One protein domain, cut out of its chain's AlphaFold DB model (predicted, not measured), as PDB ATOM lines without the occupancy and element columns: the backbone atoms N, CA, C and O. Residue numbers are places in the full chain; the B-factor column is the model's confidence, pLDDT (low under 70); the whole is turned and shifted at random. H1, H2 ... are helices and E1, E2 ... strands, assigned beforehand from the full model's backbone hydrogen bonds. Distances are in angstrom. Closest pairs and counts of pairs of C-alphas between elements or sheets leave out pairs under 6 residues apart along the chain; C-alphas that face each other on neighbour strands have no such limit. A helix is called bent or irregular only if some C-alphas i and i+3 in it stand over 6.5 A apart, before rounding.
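What this domain is: This is residues 99 to 210 of the 210 residues of an uncharacterized protein of Verrucomicrobia bacterium S94 (UniProt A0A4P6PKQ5). A small, strongly twisted sheet of four short strands has two long helices, H1 and H3, packed over one face, with no named helix over the other. The short helix H2 sits off the sheet, and beyond it the loop of residues 168 to 173 sticks out free. The printed part has 112 residues, with three named helices and four named strands in the order E1 E2 H1 E3 H2 H3 E4; the sheet is mixed, in the order E1 E2 E3 E4, and the class is mixed, helices and strands. It is compact, with a radius of gyration of the C-alphas of 14.8 A, yet elongated, spanning 46 by 29 by 21 A.

Where its parts are: Find C-alpha 99 at (41.822, -34.446, -24.170), where strand E1, residues 99 to 102, begins its 9.6 A. Next comes E2, residues 112 to 116, 12.5 A long. Helix H1 runs 32.1 A over residues 129 to 150, starting at C-alpha 129 at (25.948, -48.195, -26.124); it has a kink of 36 degrees near residue 142 and is irregular, with C-alphas 146 and 149 7.2 A apart. Then read E3, residues 155 to 159, 12.6 A, and H2, residues 161 to 164, neither bent nor irregular, but only just: C-alphas 161 and 164 are 6.0 A apart. H3, residues 179 to 196, covers 26.9 A and is only just irregular, with C-alphas 192 and 195 6.9 A apart. E4, residues 204 to 207, is 10.2 A long and ends at C-alpha 207 at (44.589, -46.878, -31.134).

How they stand to each other: Start at edge strand E1: it forms a hairpin with E2, antiparallel, with N 114 and O 100 2.7 A apart. E2 and E3 are parallel, with N 157 and O 113 at 2.7 A. E3 and edge strand E4 are parallel, with N 156 and O 204 at 2.8 A. Two strand-helix-strand units, parallel neighbour strands with helices between them, are E2, H1, E3 and E3, H2 H3, E4, both with right-handed crossovers. H1 and H3 are on the same face, making two layers, helices over a sheet: H1 lies over E2 at a height of 7.9 A, H3 over E4 at 9.5 A, both along the strands. H3 touches H1 with residues 182 to 190 alone, closest at the C-alphas of Arg 137 and Leu 189, 7.6 A, at a steep tilt of 45 degrees, the same way. H2 is close to H3 but not clearly touching, its Leu 161 C-alpha 6.2 A from that of Arg 179. O i to N i+4 pairs are within hydrogen-bond range in 12 of 18 cases in H1 and 12 of 14 in H3; H2 is too short for one.

The domain as a whole: The C-alphas of Ala 149 and Lys 171 are the two farthest apart, 47.6 A. The printed part has no cut; the links E2 to H1 and H2 to H3 are long. Look for pLDDT under 70 at residues 105 to 110, 124 to 127, 164 to 177 and 210; the mean of the printed part is 81.4.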
ATOM      1  N   ILE A  99      41.376 -34.965 -22.879       93.75
ATOM      2  CA  ILE A  99      41.822 -34.446 -24.170       93.75
ATOM      3  C   ILE A  99      43.134 -33.707 -23.967       93.75
ATOM      4  O   ILE A  99      43.207 -32.744 -23.200       93.75
ATOM      5  N   ARG A 100      44.186 -34.146 -24.657       92.88
ATOM      6  CA  ARG A 100      45.506 -33.516 -24.551       92.88
ATOM      7  C   ARG A 100      46.370 -33.749 -25.784       92.88
ATOM      8  O   ARG A 100      46.244 -34.795 -26.407       92.88
ATOM      9  N   PRO A 101      47.294 -32.838 -26.108       92.81
ATOM     10  CA  PRO A 101      48.344 -33.121 -27.075       92.81
ATOM     11  C   PRO A 101      49.246 -34.267 -26.586       92.81
ATOM     12  O   PRO A 101      49.407 -34.476 -25.377       92.81
ATOM     13  N   ALA A 102      49.838 -34.989 -27.534       90.56
ATOM     14  CA  ALA A 102      50.793 -36.065 -27.288       90.56
ATOM     15  C   ALA A 102      51.815 -36.166 -28.430       90.56
ATOM     16  O   ALA A 102      51.524 -35.787 -29.562       90.56
ATOM     17  N   ASP A 103      53.015 -36.666 -28.146       84.75
ATOM     18  CA  ASP A 103      54.063 -36.834 -29.161       84.75
ATOM     19  C   ASP A 103      53.753 -38.014 -30.085       84.75
ATOM     20  O   ASP A 103      53.334 -39.077 -29.619       84.75
ATOM     21  N   TRP A 104      53.984 -37.846 -31.390       80.25
ATOM     22  CA  TRP A 104      53.849 -38.934 -32.354       80.25
ATOM     23  C   TRP A 104      54.917 -38.849 -33.440       80.25
ATOM     24  O   TRP A 104      54.863 -38.016 -34.342       80.25
ATOM     25  N   ALA A 105      55.851 -39.800 -33.402       68.06
ATOM     26  CA  ALA A 105      56.965 -39.870 -34.345       68.06
ATOM     27  C   ALA A 105      56.555 -40.246 -35.786       68.06
ATOM     28  O   ALA A 105      57.398 -40.228 -36.679       68.06
ATOM     29  N   GLY A 106      55.293 -40.621 -36.024       64.12
ATOM     30  CA  GLY A 106      54.837 -41.154 -37.311       64.12
ATOM     31  C   GLY A 106      54.102 -40.171 -38.230       64.12
ATOM     32  O   GLY A 106      53.747 -40.570 -39.335       64.12
ATOM     33  N   ALA A 107      53.827 -38.926 -37.819       60.50
ATOM     34  CA  ALA A 107      53.141 -37.939 -38.667       60.50
ATOM     35  C   ALA A 107      54.091 -36.815 -39.090       60.50
ATOM     36  O   ALA A 107      54.860 -36.321 -38.271       60.50
ATOM     37  N   GLN A 108      53.974 -36.353 -40.341       58.06
ATOM     38  CA  GLN A 108      54.794 -35.259 -40.886       58.06
ATOM     39  C   GLN A 108      54.734 -33.969 -40.052       58.06
ATOM     40  O   GLN A 108      55.702 -33.216 -40.035       58.06
ATOM     41  N   LEU A 109      53.619 -33.724 -39.354       63.44
ATOM     42  CA  LEU A 109      53.404 -32.513 -38.564       63.44
ATOM     43  C   LEU A 109      53.553 -32.699 -37.045       63.44
ATOM     44  O   LEU A 109      53.351 -31.721 -36.332       63.44
ATOM     45  N   ASP A 110      53.861 -33.904 -36.535       69.00
ATOM     46  CA  ASP A 110      53.922 -34.204 -35.082       69.00
ATOM     47  C   ASP A 110      52.726 -33.605 -34.301       69.00
ATOM     48  O   ASP A 110      52.839 -33.002 -33.235       69.00
ATOM     49  N   ARG A 111      51.528 -33.703 -34.887       81.00
ATOM     50  CA  ARG A 111      50.280 -33.159 -34.336       81.00
ATOM     51  C   ARG A 111      49.345 -34.302 -33.998       81.00
ATOM     52  O   ARG A 111      48.452 -34.647 -34.772       81.00
ATOM     53  N   MET A 112      49.581 -34.900 -32.835       91.25
ATOM     54  CA  MET A 112      48.658 -35.853 -32.235       91.25
ATOM     55  C   MET A 112      47.944 -35.227 -31.038       91.25
ATOM     56  O   MET A 112      48.568 -34.650 -30.143       91.25
ATOM     57  N   TRP A 113      46.626 -35.391 -31.029       94.06
ATOM     58  CA  TRP A 113      45.781 -35.211 -29.856       94.06
ATOM     59  C   TRP A 113      45.350 -36.579 -29.358       94.06
ATOM     60  O   TRP A 113      45.084 -37.474 -30.148       94.06
ATOM     61  N   THR A 114      45.293 -36.757 -28.050       94.25
ATOM     62  CA  THR A 114      44.780 -37.956 -27.402       94.25
ATOM     63  C   THR A 114      43.402 -37.670 -26.834       94.25
ATOM     64  O   THR A 114      43.227 -36.644 -26.179       94.25
ATOM     65  N   LEU A 115      42.469 -38.594 -27.046       94.25
ATOM     66  CA  LEU A 115      41.224 -38.736 -26.301       94.25
ATOM     67  C   LEU A 115      41.337 -40.006 -25.439       94.25
ATOM     68  O   LEU A 115      41.352 -41.125 -25.953       94.25
ATOM     69  N   ASP A 116      41.503 -39.816 -24.129       91.94
ATOM     70  CA  ASP A 116      41.724 -40.875 -23.144       91.94
ATOM     71  C   ASP A 116      40.417 -41.233 -22.430       91.94
ATOM     72  O   ASP A 116      39.998 -40.605 -21.455       91.94
ATOM     73  N   PHE A 117      39.778 -42.282 -22.928       87.69
ATOM     74  CA  PHE A 117      38.546 -42.839 -22.405       87.69
ATOM     75  C   PHE A 117      38.692 -43.442 -21.008       87.69
ATOM     76  O   PHE A 117      37.723 -43.429 -20.253       87.69
ATOM     77  N   SER A 118      39.896 -43.870 -20.605       86.25
ATOM     78  CA  SER A 118      40.122 -44.393 -19.247       86.25
ATOM     79  C   SER A 118      39.927 -43.330 -18.158       86.25
ATOM     80  O   SER A 118      39.739 -43.656 -16.985       86.25
ATOM     81  N   LEU A 119      39.953 -42.050 -18.546       87.12
ATOM     82  CA  LEU A 119      39.722 -40.905 -17.671       87.12
ATOM     83  C   LEU A 119      38.269 -40.404 -17.721       87.12
ATOM     84  O   LEU A 119      37.884 -39.571 -16.896       87.12
ATOM     85  N   LEU A 120      37.442 -40.915 -18.644       82.88
ATOM     86  CA  LEU A 120      36.015 -40.614 -18.676       82.88
ATOM     87  C   LEU A 120      35.293 -41.401 -17.582       82.88
ATOM     88  O   LEU A 120      35.118 -42.615 -17.649       82.88
ATOM     89  N   LYS A 121      34.809 -40.682 -16.572       73.94
ATOM     90  CA  LYS A 121      33.897 -41.242 -15.572       73.94
ATOM     91  C   LYS A 121      32.482 -41.275 -16.146       73.94
ATOM     92  O   LYS A 121      31.736 -40.320 -15.969       73.94
ATOM     93  N   LEU A 122      32.130 -42.359 -16.832       71.31
ATOM     94  CA  LEU A 122      30.753 -42.594 -17.268       71.31
ATOM     95  C   LEU A 122      29.928 -43.212 -16.136       71.31
ATOM     96  O   LEU A 122      30.350 -44.182 -15.498       71.31
ATOM     97  N   SER A 123      28.733 -42.672 -15.913       70.56
ATOM     98  CA  SER A 123      27.711 -43.315 -15.088       70.56
ATOM     99  C   SER A 123      27.243 -44.630 -15.717       70.56
ATOM    100  O   SER A 123      27.385 -44.854 -16.920       70.56
ATOM    101  N   ASP A 124      26.618 -45.503 -14.927       68.81
ATOM    102  CA  ASP A 124      26.089 -46.774 -15.444       68.81
ATOM    103  C   ASP A 124      24.988 -46.578 -16.505       68.81
ATOM    104  O   ASP A 124      24.816 -47.408 -17.394       68.81
ATOM    105  N   ALA A 125      24.282 -45.443 -16.476       66.56
ATOM    106  CA  ALA A 125      23.341 -45.070 -17.530       66.56
ATOM    107  C   ALA A 125      24.058 -44.685 -18.838       66.56
ATOM    108  O   ALA A 125      23.598 -45.040 -19.920       66.56
ATOM    109  N   GLU A 126      25.205 -44.010 -18.759       67.19
ATOM    110  CA  GLU A 126      25.997 -43.589 -19.927       67.19
ATOM    111  C   GLU A 126      26.811 -44.727 -20.547       67.19
ATOM    112  O   GLU A 126      27.162 -44.660 -21.722       67.19
ATOM    113  N   LYS A 127      27.043 -45.797 -19.785       67.31
ATOM    114  CA  LYS A 127      27.615 -47.063 -20.257       67.31
ATOM    115  C   LYS A 127      26.713 -47.820 -21.244       67.31
ATOM    116  O   LYS A 127      27.153 -48.790 -21.849       67.31
ATOM    117  N   HIS A 128      25.467 -47.383 -21.442       74.75
ATOM    118  CA  HIS A 128      24.632 -47.904 -22.521       74.75
ATOM    119  C   HIS A 128      25.186 -47.452 -23.875       74.75
ATOM    120  O   HIS A 128      25.379 -46.260 -24.104       74.75
ATOM    121  N   GLU A 129      25.354 -48.396 -24.797       73.62
ATOM    122  CA  GLU A 129      25.948 -48.195 -26.124       73.62
ATOM    123  C   GLU A 129      25.441 -46.936 -26.856       73.62
ATOM    124  O   GLU A 129      26.225 -46.088 -27.279       73.62
ATOM    125  N   MET A 130      24.122 -46.733 -26.937       77.31
ATOM    126  CA  MET A 130      23.558 -45.553 -27.607       77.31
ATOM    127  C   MET A 130      23.973 -44.228 -26.942       77.31
ATOM    128  O   MET A 130      24.127 -43.215 -27.628       77.31
ATOM    129  N   MET A 131      24.116 -44.206 -25.616       79.94
ATOM    130  CA  MET A 131      24.575 -43.017 -24.894       79.94
ATOM    131  C   MET A 131      26.073 -42.806 -25.095       79.94
ATOM    132  O   MET A 131      26.474 -41.675 -25.358       79.94
ATOM    133  N   LEU A 132      26.872 -43.877 -25.092       81.88
ATOM    134  CA  LEU A 132      28.301 -43.823 -25.396       81.88
ATOM    135  C   LEU A 132      28.561 -43.170 -26.762       81.88
ATOM    136  O   LEU A 132      29.287 -42.179 -26.843       81.88
ATOM    137  N   TYR A 133      27.900 -43.642 -27.823       87.69
ATOM    138  CA  TYR A 133      28.044 -43.075 -29.171       87.69
ATOM    139  C   TYR A 133      27.632 -41.598 -29.261       87.69
ATOM    140  O   TYR A 133      28.256 -40.818 -29.992       87.69
ATOM    141  N   LYS A 134      26.596 -41.190 -28.514       87.94
ATOM    142  CA  LYS A 134      26.171 -39.782 -28.429       87.94
ATOM    143  C   LYS A 134      27.206 -38.923 -27.708       87.94
ATOM    144  O   LYS A 134      27.527 -37.846 -28.201       87.94
ATOM    145  N   THR A 135      27.743 -39.402 -26.589       86.31
ATOM    146  CA  THR A 135      28.783 -38.706 -25.822       86.31
ATOM    147  C   THR A 135      30.050 -38.540 -26.650       86.31
ATOM    148  O   THR A 135      30.585 -37.439 -26.747       86.31
ATOM    149  N   ILE A 136      30.494 -39.604 -27.321       89.06
ATOM    150  CA  ILE A 136      31.686 -39.570 -28.174       89.06
ATOM    151  C   ILE A 136      31.499 -38.597 -29.326       89.06
ATOM    152  O   ILE A 136      32.381 -37.782 -29.576       89.06
ATOM    153  N   ARG A 137      30.334 -38.619 -29.979       92.94
ATOM    154  CA  ARG A 137      30.021 -37.646 -31.025       92.94
ATOM    155  C   ARG A 137      30.082 -36.216 -30.515       92.94
ATOM    156  O   ARG A 137      30.718 -35.400 -31.157       92.94
ATOM    157  N   ALA A 138      29.463 -35.925 -29.373       90.69
ATOM    158  CA  ALA A 138      29.478 -34.579 -28.810       90.69
ATOM    159  C   ALA A 138      30.908 -34.100 -28.509       90.69
ATOM    160  O   ALA A 138      31.255 -32.963 -28.815       90.69
ATOM    161  N   ILE A 139      31.757 -34.976 -27.962       90.94
ATOM    162  CA  ILE A 139      33.165 -34.659 -27.694       90.94
ATOM    163  C   ILE A 139      33.921 -34.409 -29.004       90.94
ATOM    164  O   ILE A 139      34.537 -33.357 -29.167       90.94
ATOM    165  N   VAL A 140      33.854 -35.352 -29.946       93.12
ATOM    166  CA  VAL A 140      34.561 -35.279 -31.233       93.12
ATOM    167  C   VAL A 140      34.092 -34.074 -32.055       93.12
ATOM    168  O   VAL A 140      34.925 -33.388 -32.645       93.12
ATOM    169  N   ASP A 141      32.798 -33.742 -32.009       93.00
ATOM    170  CA  ASP A 141      32.226 -32.579 -32.691       93.00
ATOM    171  C   ASP A 141      32.878 -31.259 -32.247       93.00
ATOM    172  O   ASP A 141      33.095 -30.356 -33.058       93.00
ATOM    173  N   HIS A 142      33.261 -31.160 -30.974       91.69
ATOM    174  CA  HIS A 142      33.982 -30.006 -30.444       91.69
ATOM    175  C   HIS A 142      35.495 -30.055 -30.703       91.69
ATOM    176  O   HIS A 142      36.150 -29.015 -30.653       91.69
ATOM    177  N   MET A 143      36.060 -31.226 -31.006       92.94
ATOM    178  CA  MET A 143      37.492 -31.386 -31.275       92.94
ATOM    179  C   MET A 143      37.880 -31.062 -32.717       92.94
ATOM    180  O   MET A 143      39.056 -30.812 -32.958       92.94
ATOM    181  N   TYR A 144      36.946 -31.044 -33.676       92.88
ATOM    182  CA  TYR A 144      37.278 -30.839 -35.093       92.88
ATOM    183  C   TYR A 144      38.178 -29.622 -35.347       92.88
ATOM    184  O   TYR A 144      39.105 -29.710 -36.144       92.88
ATOM    185  N   VAL A 145      37.971 -28.525 -34.612       91.44
ATOM    186  CA  VAL A 145      38.773 -27.298 -34.745       91.44
ATOM    187  C   VAL A 145      40.280 -27.528 -34.578       91.44
ATOM    188  O   VAL A 145      41.079 -26.796 -35.148       91.44
ATOM    189  N   PHE A 146      40.696 -28.602 -33.900       91.50
ATOM    190  CA  PHE A 146      42.114 -28.921 -33.713       91.50
ATOM    191  C   PHE A 146      42.869 -29.216 -35.009       91.50
ATOM    192  O   PHE A 146      44.102 -29.184 -35.017       91.50
ATOM    193  N   TRP A 147      42.141 -29.520 -36.081       92.31
ATOM    194  CA  TRP A 147      42.695 -29.841 -37.391       92.31
ATOM    195  C   TRP A 147      42.339 -28.803 -38.462       92.31
ATOM    196  O   TRP A 147      42.760 -28.956 -39.608       92.31
ATOM    197  N   ASP A 148      41.619 -27.728 -38.123       91.12
ATOM    198  CA  ASP A 148      41.256 -26.689 -39.097       91.12
ATOM    199  C   ASP A 148      42.506 -25.974 -39.628       91.12
ATOM    200  O   ASP A 148      42.710 -25.890 -40.842       91.12
ATOM    201  N   ALA A 149      43.406 -25.559 -38.730       88.31
ATOM    202  CA  ALA A 149      44.659 -24.888 -39.084       88.31
ATOM    203  C   ALA A 149      45.602 -25.748 -39.953       88.31
ATOM    204  O   ALA A 149      46.501 -25.220 -40.608       88.31
ATOM    205  N   THR A 150      45.412 -27.070 -39.968       89.38
ATOM    206  CA  THR A 150      46.197 -28.026 -40.765       89.38
ATOM    207  C   THR A 150      45.405 -28.638 -41.915       89.38
ATOM    208  O   THR A 150      45.856 -29.605 -42.524       89.38
ATOM    209  N   SER A 151      44.220 -28.104 -42.224       92.31
ATOM    210  CA  SER A 151      43.352 -28.620 -43.290       92.31
ATOM    211  C   SER A 151      43.082 -30.131 -43.170       92.31
ATOM    212  O   SER A 151      43.086 -30.850 -44.175       92.31
ATOM    213  N   GLY A 152      42.868 -30.614 -41.944       92.38
ATOM    214  CA  GLY A 152      42.580 -32.014 -41.638       92.38
ATOM    215  C   GLY A 152      43.810 -32.897 -41.409       92.38
ATOM    216  O   GLY A 152      43.651 -34.089 -41.155       92.38
ATOM    217  N   GLU A 153      45.035 -32.372 -41.495       91.69
ATOM    218  CA  GLU A 153      46.241 -33.168 -41.236       91.69
ATOM    219  C   GLU A 153      46.529 -33.305 -39.736       91.69
ATOM    220  O   GLU A 153      46.620 -32.319 -39.002       91.69
ATOM    221  N   GLY A 154      46.723 -34.536 -39.270       91.75
ATOM    222  CA  GLY A 154      47.063 -34.842 -37.883       91.75
ATOM    223  C   GLY A 154      46.530 -36.203 -37.454       91.75
ATOM    224  O   GLY A 154      46.032 -36.975 -38.275       91.75
ATOM    225  N   VAL A 155      46.647 -36.493 -36.159       93.50
ATOM    226  CA  VAL A 155      46.242 -37.780 -35.582       93.50
ATOM    227  C   VAL A 155      45.358 -37.564 -34.356       93.50
ATOM    228  O   VAL A 155      45.688 -36.754 -33.486       93.50
ATOM    229  N   LEU A 156      44.266 -38.321 -34.261       95.25
ATOM    230  CA  LEU A 156      43.556 -38.557 -33.008       95.25
ATOM    231  C   LEU A 156      43.962 -39.928 -32.454       95.25
ATOM    232  O   LEU A 156      43.568 -40.976 -32.967       95.25
ATOM    233  N   GLY A 157      44.764 -39.903 -31.396       93.75
ATOM    234  CA  GLY A 157      45.080 -41.060 -30.577       93.75
ATOM    235  C   GLY A 157      43.927 -41.373 -29.625       93.75
ATOM    236  O   GLY A 157      43.458 -40.499 -28.901       93.75
ATOM    237  N   LEU A 158      43.482 -42.618 -29.597       92.69
ATOM    238  CA  LEU A 158      42.393 -43.097 -28.753       92.69
ATOM    239  C   LEU A 158      42.984 -44.056 -27.728       92.69
ATOM    240  O   LEU A 158      43.676 -45.000 -28.101       92.69
ATOM    241  N   LYS A 159      42.756 -43.782 -26.445       91.06
ATOM    242  CA  LYS A 159      43.304 -44.563 -25.329       91.06
ATOM    243  C   LYS A 159      42.193 -44.992 -24.384       91.06
ATOM    244  O   LYS A 159      41.255 -44.235 -24.174       91.06
ATOM    245  N   GLY A 160      42.320 -46.160 -23.772       87.56
ATOM    246  CA  GLY A 160      41.371 -46.703 -22.814       87.56
ATOM    247  C   GLY A 160      40.068 -47.186 -23.443       87.56
ATOM    248  O   GLY A 160      39.055 -47.211 -22.749       87.56
ATOM    249  N   LEU A 161      40.056 -47.560 -24.723       80.12
ATOM    250  CA  LEU A 161      38.865 -48.077 -25.406       80.12
ATOM    251  C   LEU A 161      38.314 -49.327 -24.706       80.12
ATOM    252  O   LEU A 161      37.102 -49.484 -24.576       80.12
ATOM    253  N   ASP A 162      39.202 -50.165 -24.165       75.12
ATOM    254  CA  ASP A 162      38.825 -51.381 -23.441       75.12
ATOM    255  C   ASP A 162      38.113 -51.102 -22.109       75.12
ATOM    256  O   ASP A 162      37.441 -51.983 -21.577       75.12
ATOM    257  N   SER A 163      38.200 -49.876 -21.575       70.62
ATOM    258  CA  SER A 163      37.475 -49.496 -20.353       70.62
ATOM    259  C   SER A 163      35.950 -49.481 -20.534       70.62
ATOM    260  O   SER A 163      35.217 -49.505 -19.544       70.62
ATOM    261  N   PHE A 164      35.470 -49.512 -21.782       66.25
ATOM    262  CA  PHE A 164      34.052 -49.657 -22.115       66.25
ATOM    263  C   PHE A 164      33.603 -51.103 -22.340       66.25
ATOM    264  O   PHE A 164      32.411 -51.326 -22.549       66.25
ATOM    265  N   ASN A 165      34.500 -52.093 -22.250       59.78
ATOM    266  CA  ASN A 165      34.108 -53.502 -22.223       59.78
ATOM    267  C   ASN A 165      33.469 -53.810 -20.862       59.78
ATOM    268  O   ASN A 165      34.129 -54.196 -19.896       59.78
ATOM    269  N   ILE A 166      32.167 -53.561 -20.763       50.84
ATOM    270  CA  ILE A 166      31.391 -53.740 -19.538       50.84
ATOM    271  C   ILE A 166      31.173 -55.246 -19.309       50.84
ATOM    272  O   ILE A 166      30.364 -55.875 -19.978       50.84
ATOM    273  N   GLU A 167      31.907 -55.773 -18.323       44.28
ATOM    274  CA  GLU A 167      31.856 -57.112 -17.699       44.28
ATOM    275  C   GLU A 167      32.464 -58.317 -18.467       44.28
ATOM    276  O   GLU A 167      31.985 -58.699 -19.531       44.28
ATOM    277  N   PRO A 168      33.440 -59.036 -17.863       40.75
ATOM    278  CA  PRO A 168      33.944 -60.313 -18.383       40.75
ATOM    279  C   PRO A 168      32.994 -61.514 -18.209       40.75
ATOM    280  O   PRO A 168      33.287 -62.573 -18.757       40.75
ATOM    281  N   ASP A 169      31.908 -61.407 -17.422       42.44
ATOM    282  CA  ASP A 169      31.280 -62.605 -16.826       42.44
ATOM    283  C   ASP A 169      29.735 -62.633 -16.762       42.44
ATOM    284  O   ASP A 169      29.146 -63.387 -15.984       42.44
ATOM    285  N   ARG A 170      29.019 -61.866 -17.599       39.69
ATOM    286  CA  ARG A 170      27.550 -61.997 -17.708       39.69
ATOM    287  C   ARG A 170      27.082 -62.427 -19.092       39.69
ATOM    288  O   ARG A 170      27.040 -61.665 -20.048       39.69
ATOM    289  N   LYS A 171      26.599 -63.673 -19.145       39.81
ATOM    290  CA  LYS A 171      25.875 -64.345 -20.244       39.81
ATOM    291  C   LYS A 171      24.523 -63.701 -20.630       39.81
ATOM    292  O   LYS A 171      23.571 -64.416 -20.938       39.81
ATOM    293  N   LEU A 172      24.382 -62.379 -20.636       38.88
ATOM    294  CA  LEU A 172      23.111 -61.718 -20.955       38.88
ATOM    295  C   LEU A 172      23.300 -60.617 -21.998       38.88
ATOM    296  O   LEU A 172      23.611 -59.491 -21.653       38.88
ATOM    297  N   LYS A 173      23.064 -60.984 -23.267       39.22
ATOM    298  CA  LYS A 173      22.573 -60.149 -24.386       39.22
ATOM    299  C   LYS A 173      22.692 -58.620 -24.202       39.22
ATOM    300  O   LYS A 173      21.678 -57.926 -24.194       39.22
ATOM    301  N   GLN A 174      23.908 -58.095 -24.119       42.47
ATOM    302  CA  GLN A 174      24.175 -56.674 -24.313       42.47
ATOM    303  C   GLN A 174      25.133 -56.543 -25.491       42.47
ATOM    304  O   GLN A 174      26.108 -57.283 -25.603       42.47
ATOM    305  N   THR A 175      24.767 -55.675 -26.425       45.09
ATOM    306  CA  THR A 175      25.532 -55.319 -27.613       45.09
ATOM    307  C   THR A 175      26.808 -54.618 -27.160       45.09
ATOM    308  O   THR A 175      26.831 -53.427 -26.869       45.09
ATOM    309  N   LEU A 176      27.863 -55.406 -26.964       52.75
ATOM    310  CA  LEU A 176      29.192 -54.893 -26.670       52.75
ATOM    311  C   LEU A 176      29.695 -54.202 -27.936       52.75
ATOM    312  O   LEU A 176      29.943 -54.876 -28.935       52.75
ATOM    313  N   THR A 177      29.835 -52.878 -27.891       60.69
ATOM    314  CA  THR A 177      30.526 -52.128 -28.939       60.69
ATOM    315  C   THR A 177      31.957 -52.632 -29.006       60.69
ATOM    316  O   THR A 177      32.723 -52.459 -28.056       60.69
ATOM    317  N   GLN A 178      32.335 -53.277 -30.107       71.00
ATOM    318  CA  GLN A 178      33.717 -53.694 -30.254       71.00
ATOM    319  C   GLN A 178      34.580 -52.449 -30.455       71.00
ATOM    320  O   GLN A 178      34.180 -51.478 -31.096       71.00
ATOM    321  N   ARG A 179      35.813 -52.483 -29.947       77.25
ATOM    322  CA  ARG A 179      36.818 -51.427 -30.152       77.25
ATOM    323  C   ARG A 179      36.910 -50.967 -31.614       77.25
ATOM    324  O   ARG A 179      37.135 -49.791 -31.883       77.25
ATOM    325  N   HIS A 180      36.758 -51.908 -32.546       80.69
ATOM    326  CA  HIS A 180      36.776 -51.641 -33.978       80.69
ATOM    327  C   HIS A 180      35.582 -50.792 -34.433       80.69
ATOM    328  O   HIS A 180      35.797 -49.786 -35.100       80.69
ATOM    329  N   ASP A 181      34.369 -51.111 -33.978       84.19
ATOM    330  CA  ASP A 181      33.146 -50.371 -34.311       84.19
ATOM    331  C   ASP A 181      33.237 -48.907 -33.861       84.19
ATOM    332  O   ASP A 181      32.738 -47.998 -34.528       84.19
ATOM    333  N   LEU A 182      33.896 -48.651 -32.725       85.31
ATOM    334  CA  LEU A 182      34.092 -47.288 -32.242       85.31
ATOM    335  C   LEU A 182      35.121 -46.513 -33.070       85.31
ATOM    336  O   LEU A 182      34.929 -45.325 -33.335       85.31
ATOM    337  N   LEU A 183      36.193 -47.179 -33.505       89.44
ATOM    338  CA  LEU A 183      37.174 -46.592 -34.417       89.44
ATOM    339  C   LEU A 183      36.529 -46.234 -35.759       89.44
ATOM    340  O   LEU A 183      36.699 -45.110 -36.227       89.44
ATOM    341  N   GLU A 184      35.761 -47.151 -36.347       91.31
ATOM    342  CA  GLU A 184      35.042 -46.907 -37.601       91.31
ATOM    343  C   GLU A 184      34.039 -45.762 -37.458       91.31
ATOM    344  O   GLU A 184      34.011 -44.853 -38.285       91.31
ATOM    345  N   TYR A 185      33.286 -45.730 -36.359       92.38
ATOM    346  CA  TYR A 185      32.353 -44.643 -36.089       92.38
ATOM    347  C   TYR A 185      33.030 -43.270 -36.010       92.38
ATOM    348  O   TYR A 185      32.543 -42.303 -36.597       92.38
ATOM    349  N   ILE A 186      34.154 -43.155 -35.295       94.56
ATOM    350  CA  ILE A 186      34.890 -41.887 -35.200       94.56
ATOM    351  C   ILE A 186      35.496 -41.520 -36.566       94.56
ATOM    352  O   ILE A 186      35.503 -40.344 -36.935       94.56
ATOM    353  N   ALA A 187      35.959 -42.502 -37.345       95.25
ATOM    354  CA  ALA A 187      36.477 -42.262 -38.691       95.25
ATOM    355  C   ALA A 187      35.383 -41.694 -39.607       95.25
ATOM    356  O   ALA A 187      35.612 -40.708 -40.311       95.25
ATOM    357  N   ASP A 188      34.174 -42.247 -39.523       96.12
ATOM    358  CA  ASP A 188      32.987 -41.764 -40.224       96.12
ATOM    359  C   ASP A 188      32.627 -40.323 -39.844       96.12
ATOM    360  O   ASP A 188      32.261 -39.525 -40.712       96.12
ATOM    361  N   LEU A 189      32.732 -39.966 -38.559       96.44
ATOM    362  CA  LEU A 189      32.509 -38.594 -38.099       96.44
ATOM    363  C   LEU A 189      33.479 -37.618 -38.780       96.44
ATOM    364  O   LEU A 189      33.035 -36.623 -39.360       96.44
ATOM    365  N   PHE A 190      34.778 -37.927 -38.796       96.62
ATOM    366  CA  PHE A 190      35.770 -37.094 -39.479       96.62
ATOM    367  C   PHE A 190      35.562 -37.044 -40.997       96.62
ATOM    368  O   PHE A 190      35.649 -35.970 -41.596       96.62
ATOM    369  N   ALA A 191      35.232 -38.173 -41.627       96.25
ATOM    370  CA  ALA A 191      34.969 -38.231 -43.062       96.25
ATOM    371  C   ALA A 191      33.801 -37.318 -43.470       96.25
ATOM    372  O   ALA A 191      33.887 -36.613 -44.477       96.25
ATOM    373  N   ARG A 192      32.739 -37.263 -42.656       95.56
ATOM    374  CA  ARG A 192      31.587 -36.373 -42.882       95.56
ATOM    375  C   ARG A 192      31.944 -34.893 -42.754       95.56
ATOM    376  O   ARG A 192      31.332 -34.069 -43.429       95.56
ATOM    377  N   GLN A 193      32.921 -34.549 -41.916       95.75
ATOM    378  CA  GLN A 193      33.347 -33.161 -41.736       95.75
ATOM    379  C   GLN A 193      34.282 -32.651 -42.821       95.75
ATOM    380  O   GLN A 193      34.339 -31.439 -43.021       95.75
ATOM    381  N   LYS A 194      34.972 -33.543 -43.544       95.75
ATOM    382  CA  LYS A 194      35.980 -33.162 -44.538       95.75
ATOM    383  C   LYS A 194      35.489 -32.057 -45.479       95.75
ATOM    384  O   LYS A 194      36.119 -31.013 -45.587       95.75
ATOM    385  N   THR A 195      34.343 -32.276 -46.128       91.88
ATOM    386  CA  THR A 195      33.766 -31.308 -47.074       91.88
ATOM    387  C   THR A 195      33.238 -30.063 -46.364       91.88
ATOM    388  O   THR A 195      33.433 -28.956 -46.849       91.88
ATOM    389  N   GLY A 196      32.578 -30.231 -45.213       93.69
ATOM    390  CA  GLY A 196      31.975 -29.119 -44.470       93.69
ATOM    391  C   GLY A 196      32.991 -28.126 -43.901       93.69
ATOM    392  O   GLY A 196      32.641 -26.971 -43.679       93.69
ATOM    393  N   ARG A 197      34.236 -28.567 -43.689       93.56
ATOM    394  CA  ARG A 197      35.338 -27.767 -43.135       93.56
ATOM    395  C   ARG A 197      36.456 -27.459 -44.135       93.56
ATOM    396  O   ARG A 197      37.492 -26.944 -43.733       93.56
ATOM    397  N   ASP A 198      36.258 -27.780 -45.415       95.12
ATOM    398  CA  ASP A 198      37.260 -27.605 -46.482       95.12
ATOM    399  C   ASP A 198      38.624 -28.257 -46.165       95.12
ATOM    400  O   ASP A 198      39.703 -27.743 -46.464       95.12
ATOM    401  N   TRP A 199      38.595 -29.422 -45.515       96.38
ATOM    402  CA  TRP A 199      39.817 -30.151 -45.206       96.38
ATOM    403  C   TRP A 199      40.347 -30.898 -46.432       96.38
ATOM    404  O   TRP A 199      39.628 -31.617 -47.136       96.38
ATOM    405  N   LYS A 200      41.661 -30.801 -46.649       95.44
ATOM    406  CA  LYS A 200      42.377 -31.517 -47.714       95.44
ATOM    407  C   LYS A 200      42.601 -32.981 -47.335       95.44
ATOM    408  O   LYS A 200      42.446 -33.872 -48.177       95.44
ATOM    409  N   ALA A 201      42.883 -33.228 -46.059       94.38
ATOM    410  CA  ALA A 201      43.071 -34.548 -45.472       94.38
ATOM    411  C   ALA A 201      41.948 -34.893 -44.477       94.38
ATOM    412  O   ALA A 201      41.083 -34.076 -44.181       94.38
ATOM    413  N   ILE A 202      41.933 -36.136 -44.000       95.12
ATOM    414  CA  ILE A 202      41.098 -36.569 -42.873       95.12
ATOM    415  C   ILE A 202      42.066 -36.913 -41.737       95.12
ATOM    416  O   ILE A 202      43.038 -37.627 -42.015       95.12
ATOM    417  N   PRO A 203      41.826 -36.455 -40.494       94.19
ATOM    418  CA  PRO A 203      42.660 -36.833 -39.364       94.19
ATOM    419  C   PRO A 203      42.749 -38.356 -39.238       94.19
ATOM    420  O   PRO A 203      41.733 -39.053 -39.271       94.19
ATOM    421  N   ALA A 204      43.965 -38.880 -39.102       93.19
ATOM    422  CA  ALA A 204      44.164 -40.310 -38.917       93.19
ATOM    423  C   ALA A 204      43.754 -40.723 -37.498       93.19
ATOM    424  O   ALA A 204      43.957 -39.977 -36.539       93.19
ATOM    425  N   LEU A 205      43.223 -41.936 -37.354       93.19
ATOM    426  CA  LEU A 205      42.956 -42.530 -36.048       93.19
ATOM    427  C   LEU A 205      44.068 -43.492 -35.666       93.19
ATOM    428  O   LEU A 205      44.512 -44.299 -36.482       93.19
ATOM    429  N   LEU A 206      44.475 -43.434 -34.404       90.81
ATOM    430  CA  LEU A 206      45.449 -44.352 -33.838       90.81
ATOM    431  C   LEU A 206      44.914 -44.915 -32.527       90.81
ATOM    432  O   LEU A 206      44.613 -44.164 -31.606       90.81
ATOM    433  N   ASN A 207      44.832 -46.236 -32.419       89.75
ATOM    434  CA  ASN A 207      44.589 -46.878 -31.134       89.75
ATOM    435  C   ASN A 207      45.898 -46.940 -30.331       89.75
ATOM    436  O   ASN A 207      46.901 -47.446 -30.833       89.75
ATOM    437  N   LEU A 208      45.877 -46.435 -29.099       88.88
ATOM    438  CA  LEU A 208      47.024 -46.370 -28.192       88.88
ATOM    439  C   LEU A 208      47.054 -47.515 -27.164       88.88
ATOM    440  O   LEU A 208      48.013 -47.601 -26.404       88.88
ATOM    441  N   ASP A 209      46.041 -48.387 -27.145       82.56
ATOM    442  CA  ASP A 209      45.935 -49.540 -26.233       82.56
ATOM    443  C   ASP A 209      46.646 -50.801 -26.777       82.56
ATOM    444  O   ASP A 209      46.109 -51.907 -26.696       82.56
ATOM    445  N   LEU A 210      47.810 -50.633 -27.418       64.62
ATOM    446  CA  LEU A 210      48.598 -51.723 -28.022       64.62
ATOM    447  C   LEU A 210      49.500 -52.445 -27.013       64.62
ATOM    448  O   LEU A 210      50.094 -51.762 -26.147       64.62
TER     449      LEU A 210